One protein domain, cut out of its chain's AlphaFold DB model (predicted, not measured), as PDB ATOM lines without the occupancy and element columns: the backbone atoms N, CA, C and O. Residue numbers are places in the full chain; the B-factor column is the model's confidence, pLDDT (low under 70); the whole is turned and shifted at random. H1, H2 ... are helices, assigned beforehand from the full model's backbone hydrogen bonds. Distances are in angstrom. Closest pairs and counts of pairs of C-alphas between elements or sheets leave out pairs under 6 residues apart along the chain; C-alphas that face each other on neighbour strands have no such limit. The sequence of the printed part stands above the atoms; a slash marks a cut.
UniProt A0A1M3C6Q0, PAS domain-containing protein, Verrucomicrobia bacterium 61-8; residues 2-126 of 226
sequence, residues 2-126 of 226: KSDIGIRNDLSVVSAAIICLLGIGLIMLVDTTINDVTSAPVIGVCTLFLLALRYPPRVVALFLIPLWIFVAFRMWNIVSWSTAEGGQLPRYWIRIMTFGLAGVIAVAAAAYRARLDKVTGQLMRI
ATOM      1  N   LYS A   2    -146.719 211.672  30.460       39.06
ATOM      2  CA  LYS A   2    -146.798 210.190  30.526       39.06
ATOM      3  C   LYS A   2    -145.727 209.478  29.669       39.06
ATOM      4  O   LYS A   2    -145.340 208.369  30.010       39.06
ATOM      5  N   SER A   3    -145.223 210.121  28.604       48.72
ATOM      6  CA  SER A   3    -144.179 209.557  27.726       48.72
ATOM      7  C   SER A   3    -142.773 209.574  28.337       48.72
ATOM      8  O   SER A   3    -142.058 208.588  28.200       48.72
ATOM      9  N   ASP A   4    -142.403 210.618  29.086       51.03
ATOM     10  CA  ASP A   4    -141.065 210.718  29.708       51.03
ATOM     11  C   ASP A   4    -140.807 209.644  30.771       51.03
ATOM     12  O   ASP A   4    -139.676 209.208  30.977       51.03
ATOM     13  N   ILE A   5    -141.865 209.182  31.442       54.22
ATOM     14  CA  ILE A   5    -141.770 208.138  32.465       54.22
ATOM     15  C   ILE A   5    -141.462 206.775  31.825       54.22
ATOM     16  O   ILE A   5    -140.714 205.998  32.412       54.22
ATOM     17  N   GLY A   6    -141.992 206.495  30.627       53.09
ATOM     18  CA  GLY A   6    -141.737 205.242  29.903       53.09
ATOM     19  C   GLY A   6    -140.288 205.128  29.431       53.09
ATOM     20  O   GLY A   6    -139.603 204.168  29.772       53.09
ATOM     21  N   ILE A   7    -139.783 206.171  28.766       57.62
ATOM     22  CA  ILE A   7    -138.420 206.208  28.202       57.62
ATOM     23  C   ILE A   7    -137.356 206.067  29.304       57.62
ATOM     24  O   ILE A   7    -136.365 205.351  29.151       57.62
ATOM     25  N   ARG A   8    -137.571 206.709  30.462       58.66
ATOM     26  CA  ARG A   8    -136.646 206.631  31.605       58.66
ATOM     27  C   ARG A   8    -136.628 205.240  32.247       58.66
ATOM     28  O   ARG A   8    -135.591 204.816  32.759       58.66
ATOM     29  N   ASN A   9    -137.757 204.532  32.205       66.38
ATOM     30  CA  ASN A   9    -137.866 203.171  32.718       66.38
ATOM     31  C   ASN A   9    -137.137 202.185  31.792       66.38
ATOM     32  O   ASN A   9    -136.338 201.388  32.282       66.38
ATOM     33  N   ASP A  10    -137.308 202.314  30.475       71.75
ATOM     34  CA  ASP A  10    -136.630 201.464  29.487       71.75
ATOM     35  C   ASP A  10    -135.105 201.626  29.546       71.75
ATOM     36  O   ASP A  10    -134.372 200.639  29.604       71.75
ATOM     37  N   LEU A  11    -134.608 202.862  29.675       78.38
ATOM     38  CA  LEU A  11    -133.172 203.124  29.816       78.38
ATOM     39  C   LEU A  11    -132.589 202.527  31.115       78.38
ATOM     40  O   LEU A  11    -131.444 202.061  31.155       78.38
ATOM     41  N   SER A  12    -133.384 202.507  32.191       80.44
ATOM     42  CA  SER A  12    -132.981 201.894  33.460       80.44
ATOM     43  C   SER A  12    -132.907 200.366  33.366       80.44
ATOM     44  O   SER A  12    -131.970 199.770  33.890       80.44
ATOM     45  N   VAL A  13    -133.830 199.734  32.636       85.62
ATOM     46  CA  VAL A  13    -133.836 198.279  32.430       85.62
ATOM     47  C   VAL A  13    -132.687 197.859  31.518       85.62
ATOM     48  O   VAL A  13    -131.993 196.897  31.838       85.62
ATOM     49  N   VAL A  14    -132.427 198.602  30.438       87.94
ATOM     50  CA  VAL A  14    -131.312 198.318  29.518       87.94
ATOM     51  C   VAL A  14    -129.968 198.416  30.238       87.94
ATOM     52  O   VAL A  14    -129.148 197.507  30.151       87.94
ATOM     53  N   SER A  15    -129.740 199.481  31.008       88.94
ATOM     54  CA  SER A  15    -128.484 199.627  31.755       88.94
ATOM     55  C   SER A  15    -128.323 198.576  32.864       88.94
ATOM     56  O   SER A  15    -127.221 198.057  33.052       88.94
ATOM     57  N   ALA A  16    -129.410 198.186  33.538       88.94
ATOM     58  CA  ALA A  16    -129.395 197.066  34.480       88.94
ATOM     59  C   ALA A  16    -129.078 195.729  33.784       88.94
ATOM     60  O   ALA A  16    -128.297 194.935  34.312       88.94
ATOM     61  N   ALA A  17    -129.617 195.503  32.581       90.31
ATOM     62  CA  ALA A  17    -129.317 194.324  31.774       90.31
ATOM     63  C   ALA A  17    -127.833 194.264  31.397       90.31
ATOM     64  O   ALA A  17    -127.224 193.208  31.533       90.31
ATOM     65  N   ILE A  18    -127.232 195.391  30.998       91.81
ATOM     66  CA  ILE A  18    -125.795 195.472  30.689       91.81
ATOM     67  C   ILE A  18    -124.960 195.075  31.909       91.81
ATOM     68  O   ILE A  18    -124.064 194.246  31.785       91.81
ATOM     69  N   ILE A  19    -125.269 195.607  33.096       90.88
ATOM     70  CA  ILE A  19    -124.551 195.256  34.334       90.88
ATOM     71  C   ILE A  19    -124.709 193.766  34.658       90.88
ATOM     72  O   ILE A  19    -123.737 193.115  35.033       90.88
ATOM     73  N   CYS A  20    -125.910 193.212  34.481       90.50
ATOM     74  CA  CYS A  20    -126.162 191.792  34.706       90.50
ATOM     75  C   CYS A  20    -125.377 190.909  33.719       90.50
ATOM     76  O   CYS A  20    -124.714 189.960  34.134       90.50
ATOM     77  N   LEU A  21    -125.381 191.257  32.428       92.31
ATOM     78  CA  LEU A  21    -124.622 190.559  31.388       92.31
ATOM     79  C   LEU A  21    -123.110 190.647  31.626       92.31
ATOM     80  O   LEU A  21    -122.418 189.646  31.469       92.31
ATOM     81  N   LEU A  22    -122.602 191.807  32.055       92.56
ATOM     82  CA  LEU A  22    -121.202 191.970  32.454       92.56
ATOM     83  C   LEU A  22    -120.857 191.093  33.660       92.56
ATOM     84  O   LEU A  22    -119.816 190.443  33.653       92.56
ATOM     85  N   GLY A  23    -121.738 191.023  34.663       89.19
ATOM     86  CA  GLY A  23    -121.573 190.131  35.811       89.19
ATOM     87  C   GLY A  23    -121.517 188.659  35.398       89.19
ATOM     88  O   GLY A  23    -120.613 187.939  35.809       89.19
ATOM     89  N   ILE A  24    -122.426 188.222  34.521       89.88
ATOM     90  CA  ILE A  24    -122.436 186.861  33.957       89.88
ATOM     91  C   ILE A  24    -121.157 186.581  33.156       89.88
ATOM     92  O   ILE A  24    -120.538 185.532  33.337       89.88
ATOM     93  N   GLY A  25    -120.735 187.516  32.302       88.69
ATOM     94  CA  GLY A  25    -119.497 187.401  31.532       88.69
ATOM     95  C   GLY A  25    -118.264 187.298  32.430       88.69
ATOM     96  O   GLY A  25    -117.391 186.469  32.181       88.69
ATOM     97  N   LEU A  26    -118.229 188.066  33.523       89.38
ATOM     98  CA  LEU A  26    -117.160 187.999  34.517       89.38
ATOM     99  C   LEU A  26    -117.140 186.644  35.236       89.38
ATOM    100  O   LEU A  26    -116.064 186.085  35.420       89.38
ATOM    101  N   ILE A  27    -118.306 186.083  35.578       87.50
ATOM    102  CA  ILE A  27    -118.401 184.722  36.134       87.50
ATOM    103  C   ILE A  27    -117.795 183.709  35.164       87.50
ATOM    104  O   ILE A  27    -116.971 182.897  35.575       87.50
ATOM    105  N   MET A  28    -118.175 183.759  33.884       86.38
ATOM    106  CA  MET A  28    -117.646 182.829  32.880       86.38
ATOM    107  C   MET A  28    -116.128 182.961  32.731       86.38
ATOM    108  O   MET A  28    -115.430 181.951  32.731       86.38
ATOM    109  N   LEU A  29    -115.613 184.189  32.655       86.88
ATOM    110  CA  LEU A  29    -114.182 184.450  32.514       86.88
ATOM    111  C   LEU A  29    -113.389 183.925  33.720       86.88
ATOM    112  O   LEU A  29    -112.415 183.190  33.554       86.88
ATOM    113  N   VAL A  30    -113.823 184.260  34.937       85.25
ATOM    114  CA  VAL A  30    -113.118 183.865  36.163       85.25
ATOM    115  C   VAL A  30    -113.192 182.354  36.374       85.25
ATOM    116  O   VAL A  30    -112.160 181.735  36.624       85.25
ATOM    117  N   ASP A  31    -114.366 181.743  36.194       80.75
ATOM    118  CA  ASP A  31    -114.528 180.293  36.360       80.75
ATOM    119  C   ASP A  31    -113.723 179.492  35.315       80.75
ATOM    120  O   ASP A  31    -113.287 178.388  35.615       80.75
ATOM    121  N   THR A  32    -113.490 180.021  34.105       79.50
ATOM    122  CA  THR A  32    -112.605 179.354  33.118       79.50
ATOM    123  C   THR A  32    -111.122 179.451  33.475       79.50
ATOM    124  O   THR A  32    -110.325 178.635  33.020       79.50
ATOM    125  N   THR A  33    -110.745 180.444  34.283       80.88
ATOM    126  CA  THR A  33    -109.349 180.691  34.670       80.88
ATOM    127  C   THR A  33    -108.989 179.965  35.972       80.88
ATOM    128  O   THR A  33    -107.841 179.572  36.167       80.88
ATOM    129  N   ILE A  34    -109.963 179.773  36.868       75.69
ATOM    130  CA  ILE A  34    -109.779 179.194  38.204       75.69
ATOM    131  C   ILE A  34    -110.530 177.855  38.268       75.69
ATOM    132  O   ILE A  34    -111.686 177.797  38.677       75.69
ATOM    133  N   ASN A  35    -109.863 176.770  37.869       63.62
ATOM    134  CA  ASN A  35    -110.481 175.442  37.721       63.62
ATOM    135  C   ASN A  35    -110.995 174.804  39.032       63.62
ATOM    136  O   ASN A  35    -111.845 173.920  38.970       63.62
ATOM    137  N   ASP A  36    -110.547 175.260  40.210       60.53
ATOM    138  CA  ASP A  36    -110.822 174.574  41.487       60.53
ATOM    139  C   ASP A  36    -111.862 175.262  42.392       60.53
ATOM    140  O   ASP A  36    -112.359 174.658  43.349       60.53
ATOM    141  N   VAL A  37    -112.223 176.527  42.135       63.69
ATOM    142  CA  VAL A  37    -113.116 177.293  43.023       63.69
ATOM    143  C   VAL A  37    -114.161 178.060  42.223       63.69
ATOM    144  O   VAL A  37    -113.853 179.021  41.531       63.69
ATOM    145  N   THR A  38    -115.435 177.691  42.392       70.62
ATOM    146  CA  THR A  38    -116.549 178.421  41.771       70.62
ATOM    147  C   THR A  38    -116.669 179.826  42.364       70.62
ATOM    148  O   THR A  38    -117.063 179.982  43.529       70.62
ATOM    149  N   SER A  39    -116.388 180.840  41.553       80.75
ATOM    150  CA  SER A  39    -116.512 182.257  41.915       80.75
ATOM    151  C   SER A  39    -117.936 182.798  41.712       80.75
ATOM    152  O   SER A  39    -118.288 183.860  42.235       80.75
ATOM    153  N   ALA A  40    -118.778 182.025  41.010       83.00
ATOM    154  CA  ALA A  40    -120.124 182.403  40.592       83.00
ATOM    155  C   ALA A  40    -121.013 183.010  41.700       83.00
ATOM    156  O   ALA A  40    -121.590 184.073  41.457       83.00
ATOM    157  N   PRO A  41    -121.112 182.439  42.921       84.31
ATOM    158  CA  PRO A  41    -121.941 183.033  43.970       84.31
ATOM    159  C   PRO A  41    -121.419 184.398  44.437       84.31
ATOM    160  O   PRO A  41    -122.209 185.308  44.658       84.31
ATOM    161  N   VAL A  42    -120.098 184.568  44.553       87.12
ATOM    162  CA  VAL A  42    -119.487 185.819  45.037       87.12
ATOM    163  C   VAL A  42    -119.697 186.937  44.021       87.12
ATOM    164  O   VAL A  42    -120.235 187.991  44.360       87.12
ATOM    165  N   ILE A  43    -119.350 186.684  42.757       89.75
ATOM    166  CA  ILE A  43    -119.509 187.668  41.678       89.75
ATOM    167  C   ILE A  43    -120.993 187.992  41.459       89.75
ATOM    168  O   ILE A  43    -121.355 189.154  41.254       89.75
ATOM    169  N   GLY A  44    -121.871 186.993  41.564       88.81
ATOM    170  CA  GLY A  44    -123.311 187.202  41.487       88.81
ATOM    171  C   GLY A  44    -123.835 188.109  42.609       88.81
ATOM    172  O   GLY A  44    -124.596 189.037  42.334       88.81
ATOM    173  N   VAL A  45    -123.397 187.912  43.860       90.94
ATOM    174  CA  VAL A  45    -123.771 188.799  44.980       90.94
ATOM    175  C   VAL A  45    -123.261 190.220  44.753       90.94
ATOM    176  O   VAL A  45    -124.028 191.170  44.922       90.94
ATOM    177  N   CYS A  46    -122.011 190.389  44.314       90.81
ATOM    178  CA  CYS A  46    -121.472 191.709  43.978       90.81
ATOM    179  C   CYS A  46    -122.301 192.393  42.879       90.81
ATOM    180  O   CYS A  46    -122.624 193.575  42.993       90.81
ATOM    181  N   THR A  47    -122.715 191.641  41.857       92.12
ATOM    182  CA  THR A  47    -123.571 192.144  40.773       92.12
ATOM    183  C   THR A  47    -124.936 192.598  41.306       92.12
ATOM    184  O   THR A  47    -125.389 193.697  40.983       92.12
ATOM    185  N   LEU A  48    -125.574 191.812  42.181       91.12
ATOM    186  CA  LEU A  48    -126.847 192.181  42.818       91.12
ATOM    187  C   LEU A  48    -126.724 193.417  43.703       91.12
ATOM    188  O   LEU A  48    -127.624 194.257  43.714       91.12
ATOM    189  N   PHE A  49    -125.613 193.551  44.422       92.31
ATOM    190  CA  PHE A  49    -125.358 194.714  45.260       92.31
ATOM    191  C   PHE A  49    -125.197 195.989  44.421       92.31
ATOM    192  O   PHE A  49    -125.819 197.008  44.722       92.31
ATOM    193  N   LEU A  50    -124.451 195.921  43.313       91.00
ATOM    194  CA  LEU A  50    -124.340 197.031  42.360       91.00
ATOM    195  C   LEU A  50    -125.702 197.412  41.767       91.00
ATOM    196  O   LEU A  50    -126.022 198.600  41.658       91.00
ATOM    197  N   LEU A  51    -126.536 196.419  41.441       90.25
ATOM    198  CA  LEU A  51    -127.899 196.669  40.980       90.25
ATOM    199  C   LEU A  51    -128.743 197.357  42.065       90.25
ATOM    200  O   LEU A  51    -129.413 198.350  41.777       90.25
ATOM    201  N   ALA A  52    -128.669 196.900  43.317       90.00
ATOM    202  CA  ALA A  52    -129.390 197.494  44.446       90.00
ATOM    203  C   ALA A  52    -128.979 198.950  44.733       90.00
ATOM    204  O   ALA A  52    -129.819 199.788  45.079       90.00
ATOM    205  N   LEU A  53    -127.704 199.283  44.525       88.62
ATOM    206  CA  LEU A  53    -127.181 200.639  44.687       88.62
ATOM    207  C   LEU A  53    -127.581 201.602  43.572       88.62
ATOM    208  O   LEU A  53    -127.434 202.813  43.744       88.62
ATOM    209  N   ARG A  54    -128.122 201.136  42.442       88.00
ATOM    210  CA  ARG A  54    -128.445 202.025  41.311       88.00
ATOM    211  C   ARG A  54    -129.897 201.974  40.852       88.00
ATOM    212  O   ARG A  54    -130.389 202.993  40.373       88.00
ATOM    213  N   TYR A  55    -130.593 200.862  41.057       88.94
ATOM    214  CA  TYR A  55    -131.908 200.618  40.466       88.94
ATOM    215  C   TYR A  55    -133.016 200.433  41.508       88.94
ATOM    216  O   TYR A  55    -132.753 200.053  42.651       88.94
ATOM    217  N   PRO A  56    -134.283 200.690  41.130       86.94
ATOM    218  CA  PRO A  56    -135.421 200.457  42.011       86.94
ATOM    219  C   PRO A  56    -135.602 198.959  42.309       86.94
ATOM    220  O   PRO A  56    -135.263 198.110  41.479       86.94
ATOM    221  N   PRO A  57    -136.242 198.607  43.441       89.56
ATOM    222  CA  PRO A  57    -136.343 197.221  43.910       89.56
ATOM    223  C   PRO A  57    -137.023 196.274  42.912       89.56
ATOM    224  O   PRO A  57    -136.683 195.098  42.860       89.56
ATOM    225  N   ARG A  58    -137.952 196.775  42.080       89.19
ATOM    226  CA  ARG A  58    -138.624 195.971  41.042       89.19
ATOM    227  C   ARG A  58    -137.655 195.480  39.964       89.19
ATOM    228  O   ARG A  58    -137.761 194.339  39.540       89.19
ATOM    229  N   VAL A  59    -136.713 196.329  39.546       89.06
ATOM    230  CA  VAL A  59    -135.704 195.978  38.534       89.06
ATOM    231  C   VAL A  59    -134.697 194.997  39.130       89.06
ATOM    232  O   VAL A  59    -134.390 193.986  38.510       89.06
ATOM    233  N   VAL A  60    -134.251 195.231  40.367       89.81
ATOM    234  CA  VAL A  60    -133.344 194.308  41.073       89.81
ATOM    235  C   VAL A  60    -133.981 192.923  41.227       89.81
ATOM    236  O   VAL A  60    -133.344 191.919  40.919       89.81
ATOM    237  N   ALA A  61    -135.254 192.856  41.633       90.75
ATOM    238  CA  ALA A  61    -135.987 191.598  41.760       90.75
ATOM    239  C   ALA A  61    -136.167 190.874  40.413       90.75
ATOM    240  O   ALA A  61    -136.055 189.651  40.362       90.75
ATOM    241  N   LEU A  62    -136.394 191.619  39.322       92.19
ATOM    242  CA  LEU A  62    -136.496 191.056  37.973       92.19
ATOM    243  C   LEU A  62    -135.200 190.348  37.550       92.19
ATOM    244  O   LEU A  62    -135.263 189.264  36.979       92.19
ATOM    245  N   PHE A  63    -134.036 190.932  37.853       91.00
ATOM    246  CA  PHE A  63    -132.731 190.354  37.506       91.00
ATOM    247  C   PHE A  63    -132.204 189.330  38.523       91.00
ATOM    248  O   PHE A  63    -131.309 188.557  38.190       91.00
ATOM    249  N   LEU A  64    -132.781 189.260  39.726       92.19
ATOM    250  CA  LEU A  64    -132.419 188.256  40.728       92.19
ATOM    251  C   LEU A  64    -132.698 186.829  40.240       92.19
ATOM    252  O   LEU A  64    -131.840 185.963  40.369       92.19
ATOM    253  N   ILE A  65    -133.878 186.591  39.666       90.62
ATOM    254  CA  ILE A  65    -134.307 185.264  39.203       90.62
ATOM    255  C   ILE A  65    -133.367 184.690  38.126       90.62
ATOM    256  O   ILE A  65    -132.850 183.592  38.335       90.62
ATOM    257  N   PRO A  66    -133.089 185.382  36.999       91.00
ATOM    258  CA  PRO A  66    -132.207 184.839  35.966       91.00
ATOM    259  C   PRO A  66    -130.773 184.648  36.469       91.00
ATOM    260  O   PRO A  66    -130.140 183.652  36.125       91.00
ATOM    261  N   LEU A  67    -130.272 185.542  37.327       89.31
ATOM    262  CA  LEU A  67    -128.942 185.397  37.917       89.31
ATOM    263  C   LEU A  67    -128.875 184.187  38.864       89.31
ATOM    264  O   LEU A  67    -127.904 183.437  38.834       89.31
ATOM    265  N   TRP A  68    -129.924 183.957  39.658       91.56
ATOM    266  CA  TRP A  68    -130.040 182.791  40.534       91.56
ATOM    267  C   TRP A  68    -130.060 181.483  39.746       91.56
ATOM    268  O   TRP A  68    -129.295 180.571  40.057       91.56
ATOM    269  N   ILE A  69    -130.866 181.421  38.681       91.12
ATOM    270  CA  ILE A  69    -130.915 180.267  37.773       91.12
ATOM    271  C   ILE A  69    -129.538 180.029  37.145       91.12
ATOM    272  O   ILE A  69    -129.069 178.892  37.118       91.12
ATOM    273  N   PHE A  70    -128.866 181.086  36.684       89.69
ATOM    274  CA  PHE A  70    -127.541 180.974  36.082       89.69
ATOM    275  C   PHE A  70    -126.499 180.437  37.073       89.69
ATOM    276  O   PHE A  70    -125.781 179.490  36.751       89.69
ATOM    277  N   VAL A  71    -126.441 180.985  38.290       87.12
ATOM    278  CA  VAL A  71    -125.514 180.524  39.339       87.12
ATOM    279  C   VAL A  71    -125.801 179.069  39.717       87.12
ATOM    280  O   VAL A  71    -124.867 178.269  39.788       87.12
ATOM    281  N   ALA A  72    -127.073 178.694  39.893       88.31
ATOM    282  CA  ALA A  72    -127.464 177.319  40.196       88.31
ATOM    283  C   ALA A  72    -127.066 176.348  39.069       88.31
ATOM    284  O   ALA A  72    -126.459 175.311  39.332       88.31
ATOM    285  N   PHE A  73    -127.323 176.716  37.809       88.19
ATOM    286  CA  PHE A  73    -126.950 175.915  36.641       88.19
ATOM    287  C   PHE A  73    -125.431 175.755  36.505       88.19
ATOM    288  O   PHE A  73    -124.936 174.660  36.230       88.19
ATOM    289  N   ARG A  74    -124.664 176.830  36.720       84.94
ATOM    290  CA  ARG A  74    -123.195 176.772  36.708       84.94
ATOM    291  C   ARG A  74    -122.667 175.843  37.789       84.94
ATOM    292  O   ARG A  74    -121.824 175.002  37.499       84.94
ATOM    293  N   MET A  75    -123.200 175.947  39.002       82.19
ATOM    294  CA  MET A  75    -122.813 175.055  40.088       82.19
ATOM    295  C   MET A  75    -123.187 173.594  39.804       82.19
ATOM    296  O   MET A  75    -122.374 172.714  40.068       82.19
ATOM    297  N   TRP A  76    -124.359 173.327  39.221       83.50
ATOM    298  CA  TRP A  76    -124.792 171.969  38.873       83.50
ATOM    299  C   TRP A  76    -123.858 171.280  37.869       83.50
ATOM    300  O   TRP A  76    -123.547 170.105  38.033       83.50
ATOM    301  N   ASN A  77    -123.385 172.011  36.854       79.75
ATOM    302  CA  ASN A  77    -122.483 171.457  35.836       79.75
ATOM    303  C   ASN A  77    -121.077 171.144  36.362       79.75
ATOM    304  O   ASN A  77    -120.375 170.332  35.769       79.75
ATOM    305  N   ILE A  78    -120.653 171.802  37.444       72.19
ATOM    306  CA  ILE A  78    -119.324 171.607  38.039       72.19
ATOM    307  C   ILE A  78    -119.335 170.457  39.051       72.19
ATOM    308  O   ILE A  78    -118.306 169.826  39.272       72.19
ATOM    309  N   VAL A  79    -120.490 170.150  39.652       68.88
ATOM    310  CA  VAL A  79    -120.639 168.982  40.528       68.88
ATOM    311  C   VAL A  79    -120.469 167.719  39.680       68.88
ATOM    312  O   VAL A  79    -121.386 167.272  38.995       68.88
ATOM    313  N   SER A  80    -119.270 167.137  39.706       61.72
ATOM    314  CA  SER A  80    -118.973 165.860  39.069       61.72
ATOM    315  C   SER A  80    -119.639 164.740  39.869       61.72
ATOM    316  O   SER A  80    -119.102 164.239  40.858       61.72
ATOM    317  N   TRP A  81    -120.830 164.338  39.426       59.66
ATOM    318  CA  TRP A  81    -121.653 163.282  40.031       59.66
ATOM    319  C   TRP A  81    -120.932 161.929  40.189       59.66
ATOM    320  O   TRP A  81    -121.402 161.070  40.929       59.66
ATOM    321  N   SER A  82    -119.789 161.735  39.523       52.75
ATOM    322  CA  SER A  82    -119.035 160.480  39.474       52.75
ATOM    323  C   SER A  82    -117.999 160.279  40.592       52.75
ATOM    324  O   SER A  82    -117.478 159.176  40.711       52.75
ATOM    325  N   THR A  83    -117.692 161.286  41.418       54.38
ATOM    326  CA  THR A  83    -116.701 161.183  42.519       54.38
ATOM    327  C   THR A  83    -117.247 161.759  43.826       54.38
ATOM    328  O   THR A  83    -116.595 162.551  44.509       54.38
ATOM    329  N   ALA A  84    -118.490 161.411  44.154       51.16
ATOM    330  CA  ALA A  84    -119.169 161.871  45.359       51.16
ATOM    331  C   ALA A  84    -118.651 161.147  46.618       51.16
ATOM    332  O   ALA A  84    -119.369 160.376  47.251       51.16
ATOM    333  N   GLU A  85    -117.412 161.432  47.025       54.56
ATOM    334  CA  GLU A  85    -117.069 161.371  48.448       54.56
ATOM    335  C   GLU A  85    -117.948 162.401  49.183       54.56
ATOM    336  O   GLU A  85    -118.120 163.531  48.715       54.56
ATOM    337  N   GLY A  86    -118.576 161.997  50.292       58.81
ATOM    338  CA  GLY A  86    -119.824 162.548  50.858       58.81
ATOM    339  C   GLY A  86    -119.867 164.010  51.347       58.81
ATOM    340  O   GLY A  86    -120.695 164.334  52.193       58.81
ATOM    341  N   GLY A  87    -119.026 164.913  50.840       63.75
ATOM    342  CA  GLY A  87    -118.938 166.318  51.261       63.75
ATOM    343  C   GLY A  87    -119.372 167.378  50.236       63.75
ATOM    344  O   GLY A  87    -119.428 168.557  50.591       63.75
ATOM    345  N   GLN A  88    -119.673 167.027  48.979       69.38
ATOM    346  CA  GLN A  88    -119.940 168.038  47.934       69.38
ATOM    347  C   GLN A  88    -121.394 168.548  47.889       69.38
ATOM    348  O   GLN A  88    -121.620 169.748  47.721       69.38
ATOM    349  N   LEU A  89    -122.381 167.674  48.121       71.38
ATOM    350  CA  LEU A  89    -123.807 168.038  48.140       71.38
ATOM    351  C   LEU A  89    -124.154 169.108  49.199       71.38
ATOM    352  O   LEU A  89    -124.838 170.075  48.855       71.38
ATOM    353  N   PRO A  90    -123.657 169.035  50.454       76.94
ATOM    354  CA  PRO A  90    -123.917 170.079  51.448       76.94
ATOM    355  C   PRO A  90    -123.342 171.444  51.049       76.94
ATOM    356  O   PRO A  90    -123.977 172.476  51.261       76.94
ATOM    357  N   ARG A  91    -122.157 171.470  50.422       77.12
ATOM    358  CA  ARG A  91    -121.498 172.713  49.983       77.12
ATOM    359  C   ARG A  91    -122.281 173.417  48.873       77.12
ATOM    360  O   ARG A  91    -122.353 174.645  48.875       77.12
ATOM    361  N   TYR A  92    -122.882 172.651  47.964       82.19
ATOM    362  CA  TYR A  92    -123.774 173.169  46.924       82.19
ATOM    363  C   TYR A  92    -124.996 173.870  47.533       82.19
ATOM    364  O   TYR A  92    -125.244 175.045  47.252       82.19
ATOM    365  N   TRP A  93    -125.701 173.187  48.440       83.19
ATOM    366  CA  TRP A  93    -126.889 173.737  49.095       83.19
ATOM    367  C   TRP A  93    -126.589 174.994  49.908       83.19
ATOM    368  O   TRP A  93    -127.321 175.976  49.790       83.19
ATOM    369  N   ILE A  94    -125.492 175.002  50.673       84.31
ATOM    370  CA  ILE A  94    -125.078 176.184  51.444       84.31
ATOM    371  C   ILE A  94    -124.871 177.385  50.514       84.31
ATOM    372  O   ILE A  94    -125.383 178.460  50.803       84.31
ATOM    373  N   ARG A  95    -124.173 177.217  49.382       84.19
ATOM    374  CA  ARG A  95    -123.873 178.321  48.449       84.19
ATOM    375  C   ARG A  95    -125.111 178.862  47.732       84.19
ATOM    376  O   ARG A  95    -125.219 180.070  47.541       84.19
ATOM    377  N   ILE A  96    -126.057 178.000  47.362       87.06
ATOM    378  CA  ILE A  96    -127.323 178.444  46.753       87.06
ATOM    379  C   ILE A  96    -128.195 179.175  47.769       87.06
ATOM    380  O   ILE A  96    -128.780 180.212  47.446       87.06
ATOM    381  N   MET A  97    -128.260 178.668  49.001       88.06
ATOM    382  CA  MET A  97    -129.024 179.306  50.070       88.06
ATOM    383  C   MET A  97    -128.424 180.657  50.464       88.06
ATOM    384  O   MET A  97    -129.165 181.631  50.598       88.06
ATOM    385  N   THR A  98    -127.094 180.766  50.583       88.25
ATOM    386  CA  THR A  98    -126.438 182.048  50.883       88.25
ATOM    387  C   THR A  98    -126.600 183.054  49.748       88.25
ATOM    388  O   THR A  98    -126.868 184.224  50.020       88.25
ATOM    389  N   PHE A  99    -126.524 182.618  48.486       90.31
ATOM    390  CA  PHE A  99    -126.795 183.479  47.334       90.31
ATOM    391  C   PHE A  99    -128.256 183.964  47.310       90.31
ATOM    392  O   PHE A  99    -128.513 185.151  47.107       90.31
ATOM    393  N   GLY A 100    -129.217 183.075  47.584       90.88
ATOM    394  CA  GLY A 100    -130.633 183.436  47.706       90.88
ATOM    395  C   GLY A 100    -130.880 184.463  48.814       90.88
ATOM    396  O   GLY A 100    -131.522 185.487  48.575       90.88
ATOM    397  N   LEU A 101    -130.307 184.239  50.002       93.12
ATOM    398  CA  LEU A 101    -130.389 185.173  51.129       93.12
ATOM    399  C   LEU A 101    -129.791 186.542  50.776       93.12
ATOM    400  O   LEU A 101    -130.420 187.572  51.024       93.12
ATOM    401  N   ALA A 102    -128.613 186.562  50.150       90.94
ATOM    402  CA  ALA A 102    -127.978 187.794  49.691       90.94
ATOM    403  C   ALA A 102    -128.844 188.543  48.664       90.94
ATOM    404  O   ALA A 102    -128.949 189.768  48.721       90.94
ATOM    405  N   GLY A 103    -129.531 187.820  47.774       90.69
ATOM    406  CA  GLY A 103    -130.494 188.398  46.841       90.69
ATOM    407  C   GLY A 103    -131.687 189.066  47.523       90.69
ATOM    408  O   GLY A 103    -132.051 190.188  47.165       90.69
ATOM    409  N   VAL A 104    -132.258 188.428  48.549       92.69
ATOM    410  CA  VAL A 104    -133.342 189.022  49.351       92.69
ATOM    411  C   VAL A 104    -132.863 190.295  50.054       92.69
ATOM    412  O   VAL A 104    -133.548 191.319  50.000       92.69
ATOM    413  N   ILE A 105    -131.668 190.263  50.653       92.81
ATOM    414  CA  ILE A 105    -131.058 191.433  51.303       92.81
ATOM    415  C   ILE A 105    -130.843 192.565  50.291       92.81
ATOM    416  O   ILE A 105    -131.173 193.712  50.587       92.81
ATOM    417  N   ALA A 106    -130.353 192.263  49.087       91.06
ATOM    418  CA  ALA A 106    -130.138 193.260  48.040       91.06
ATOM    419  C   ALA A 106    -131.451 193.946  47.619       91.06
ATOM    420  O   ALA A 106    -131.510 195.174  47.514       91.06
ATOM    421  N   VAL A 107    -132.535 193.182  47.444       91.69
ATOM    422  CA  VAL A 107    -133.860 193.745  47.132       91.69
ATOM    423  C   VAL A 107    -134.392 194.589  48.297       91.69
ATOM    424  O   VAL A 107    -134.932 195.675  48.067       91.69
ATOM    425  N   ALA A 108    -134.219 194.136  49.541       91.19
ATOM    426  CA  ALA A 108    -134.631 194.882  50.728       91.19
ATOM    427  C   ALA A 108    -133.856 196.202  50.877       91.19
ATOM    428  O   ALA A 108    -134.465 197.249  51.109       91.19
ATOM    429  N   ALA A 109    -132.538 196.184  50.662       90.19
ATOM    430  CA  ALA A 109    -131.692 197.374  50.650       90.19
ATOM    431  C   ALA A 109    -132.135 198.373  49.568       90.19
ATOM    432  O   ALA A 109    -132.316 199.560  49.856       90.19
ATOM    433  N   ALA A 110    -132.404 197.896  48.347       90.00
ATOM    434  CA  ALA A 110    -132.941 198.731  47.272       90.00
ATOM    435  C   ALA A 110    -134.311 199.333  47.639       90.00
ATOM    436  O   ALA A 110    -134.590 200.499  47.344       90.00
ATOM    437  N   ALA A 111    -135.174 198.563  48.310       88.69
ATOM    438  CA  ALA A 111    -136.481 199.031  48.759       88.69
ATOM    439  C   ALA A 111    -136.378 200.094  49.861       88.69
ATOM    440  O   ALA A 111    -137.119 201.077  49.820       88.69
ATOM    441  N   TYR A 112    -135.468 199.920  50.820       87.19
ATOM    442  CA  TYR A 112    -135.227 200.894  51.881       87.19
ATOM    443  C   TYR A 112    -134.707 202.213  51.308       87.19
ATOM    444  O   TYR A 112    -135.291 203.266  51.566       87.19
ATOM    445  N   ARG A 113    -133.703 202.151  50.424       88.81
ATOM    446  CA  ARG A 113    -133.200 203.326  49.702       88.81
ATOM    447  C   ARG A 113    -134.314 204.050  48.941       88.81
ATOM    448  O   ARG A 113    -134.488 205.251  49.104       88.81
ATOM    449  N   ALA A 114    -135.115 203.321  48.163       83.12
ATOM    450  CA  ALA A 114    -136.200 203.926  47.394       83.12
ATOM    451  C   ALA A 114    -137.280 204.579  48.280       83.12
ATOM    452  O   ALA A 114    -137.966 205.502  47.837       83.12
ATOM    453  N   ARG A 115    -137.469 204.100  49.517       83.88
ATOM    454  CA  ARG A 115    -138.354 204.748  50.497       83.88
ATOM    455  C   ARG A 115    -137.743 206.041  51.024       83.88
ATOM    456  O   ARG A 115    -138.461 207.033  51.072       83.88
ATOM    457  N   LEU A 116    -136.452 206.040  51.360       80.25
ATOM    458  CA  LEU A 116    -135.745 207.243  51.804       80.25
ATOM    459  C   LEU A 116    -135.828 208.352  50.750       80.25
ATOM    460  O   LEU A 116    -136.300 209.441  51.060       80.25
ATOM    461  N   ASP A 117    -135.511 208.038  49.492       78.06
ATOM    462  CA  ASP A 117    -135.556 209.015  48.395       78.06
ATOM    463  C   ASP A 117    -136.959 209.626  48.217       78.06
ATOM    464  O   ASP A 117    -137.110 210.823  47.961       78.06
ATOM    465  N   LYS A 118    -138.017 208.818  48.388       77.50
ATOM    466  CA  LYS A 118    -139.405 209.300  48.325       77.50
ATOM    467  C   LYS A 118    -139.747 210.234  49.477       77.50
ATOM    468  O   LYS A 118    -140.365 211.266  49.226       77.50
ATOM    469  N   VAL A 119    -139.373 209.877  50.704       77.00
ATOM    470  CA  VAL A 119    -139.645 210.696  51.895       77.00
ATOM    471  C   VAL A 119    -138.914 212.031  51.788       77.00
ATOM    472  O   VAL A 119    -139.540 213.076  51.947       77.00
ATOM    473  N   THR A 120    -137.631 212.020  51.418       75.19
ATOM    474  CA  THR A 120    -136.854 213.248  51.197       75.19
ATOM    475  C   THR A 120    -137.476 214.110  50.101       75.19
ATOM    476  O   THR A 120    -137.658 215.309  50.295       75.19
ATOM    477  N   GLY A 121    -137.879 213.514  48.975       77.25
ATOM    478  CA  GLY A 121    -138.547 214.248  47.898       77.25
ATOM    479  C   GLY A 121    -139.900 214.841  48.305       77.25
ATOM    480  O   GLY A 121    -140.237 215.944  47.883       77.25
ATOM    481  N   GLN A 122    -140.682 214.142  49.133       77.62
ATOM    482  CA  GLN A 122    -141.947 214.662  49.664       77.62
ATOM    483  C   GLN A 122    -141.724 215.831  50.623       77.62
ATOM    484  O   GLN A 122    -142.410 216.841  50.496       77.62
ATOM    485  N   LEU A 123    -140.747 215.721  51.526       73.62
ATOM    486  CA  LEU A 123    -140.371 216.812  52.426       73.62
ATOM    487  C   LEU A 123    -139.943 218.052  51.639       73.62
ATOM    488  O   LEU A 123    -140.439 219.138  51.914       73.62
ATOM    489  N   MET A 124    -139.110 217.888  50.609       74.44
ATOM    490  CA  MET A 124    -138.693 219.006  49.754       74.44
ATOM    491  C   MET A 124    -139.872 219.678  49.045       74.44
ATOM    492  O   MET A 124    -139.934 220.900  49.015       74.44
ATOM    493  N   ARG A 125    -140.854 218.914  48.547       77.75
ATOM    494  CA  ARG A 125    -142.067 219.504  47.947       77.75
ATOM    495  C   ARG A 125    -142.923 220.264  48.951       77.75
ATOM    496  O   ARG A 125    -143.528 221.261  48.588       77.75
ATOM    497  N   ILE A 126    -143.009 219.778  50.190       77.75
ATOM    498  CA  ILE A 126    -143.716 220.495  51.256       77.75
ATOM    499  C   ILE A 126    -142.992 221.812  51.535       77.75
ATOM    500  O   ILE A 126    -143.643 222.847  51.581       77.75
TER     501      ILE A 126
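AT A GLANCE: This is residues 2 to 126 of the 226 residues of the protein "PAS domain-containing protein" of Verrucomicrobia bacterium 61-8 (UniProt A0A1M3C6Q0). Four helices form a long up-and-down bundle, each running against the one before, with H2 and H3 between the longer H1 and H4. Residues 2 to 8 and 116 to 126 stick out at one end, 82 to 87 at the other. The printed part has 125 residues and no named strand: all helix, loose, radius of gyration of the C-alphas 17.8 A, spans 65 by 23 by 20 A.

HOW THE PARTS SIT: Residues 16 to 31 of H1, residues 2 to 33, touch H2, residues 40 to 54; the closest C-alphas, Ile 27 and Ala 40, are 5.3 A apart. H2 and H3, residues 57 to 78, form a hairpin at a shallow tilt of 8 degrees; their closest C-alphas, Ala 40 and Val 71, are 5.8 A apart. H4, residues 88 to 126, touches H3, closest C-alphas Pro 57 and Ala 110, 5.0 A; H1 and H4 are apart. Every O i to N i+4 pair is within hydrogen-bond range in H2 and H4, 27 of 28 in H1, 16 of 18 in H3.

IN THESE COORDINATES: H1 runs 47.9 A from C-alpha 2 (-146.798, 210.190, 30.526), H2 21.3 A, H3 31.3 A, and H4 57.7 A to C-alpha 126 (-143.716, 220.495, 51.256).

THE WHOLE: The farthest C-alphas, Ser 82 and Ile 126, are 66.0 A apart. The printed part has no cut and no long link. Confidence is under 70 at residues 2 to 9, 35 to 37 and 79 to 88.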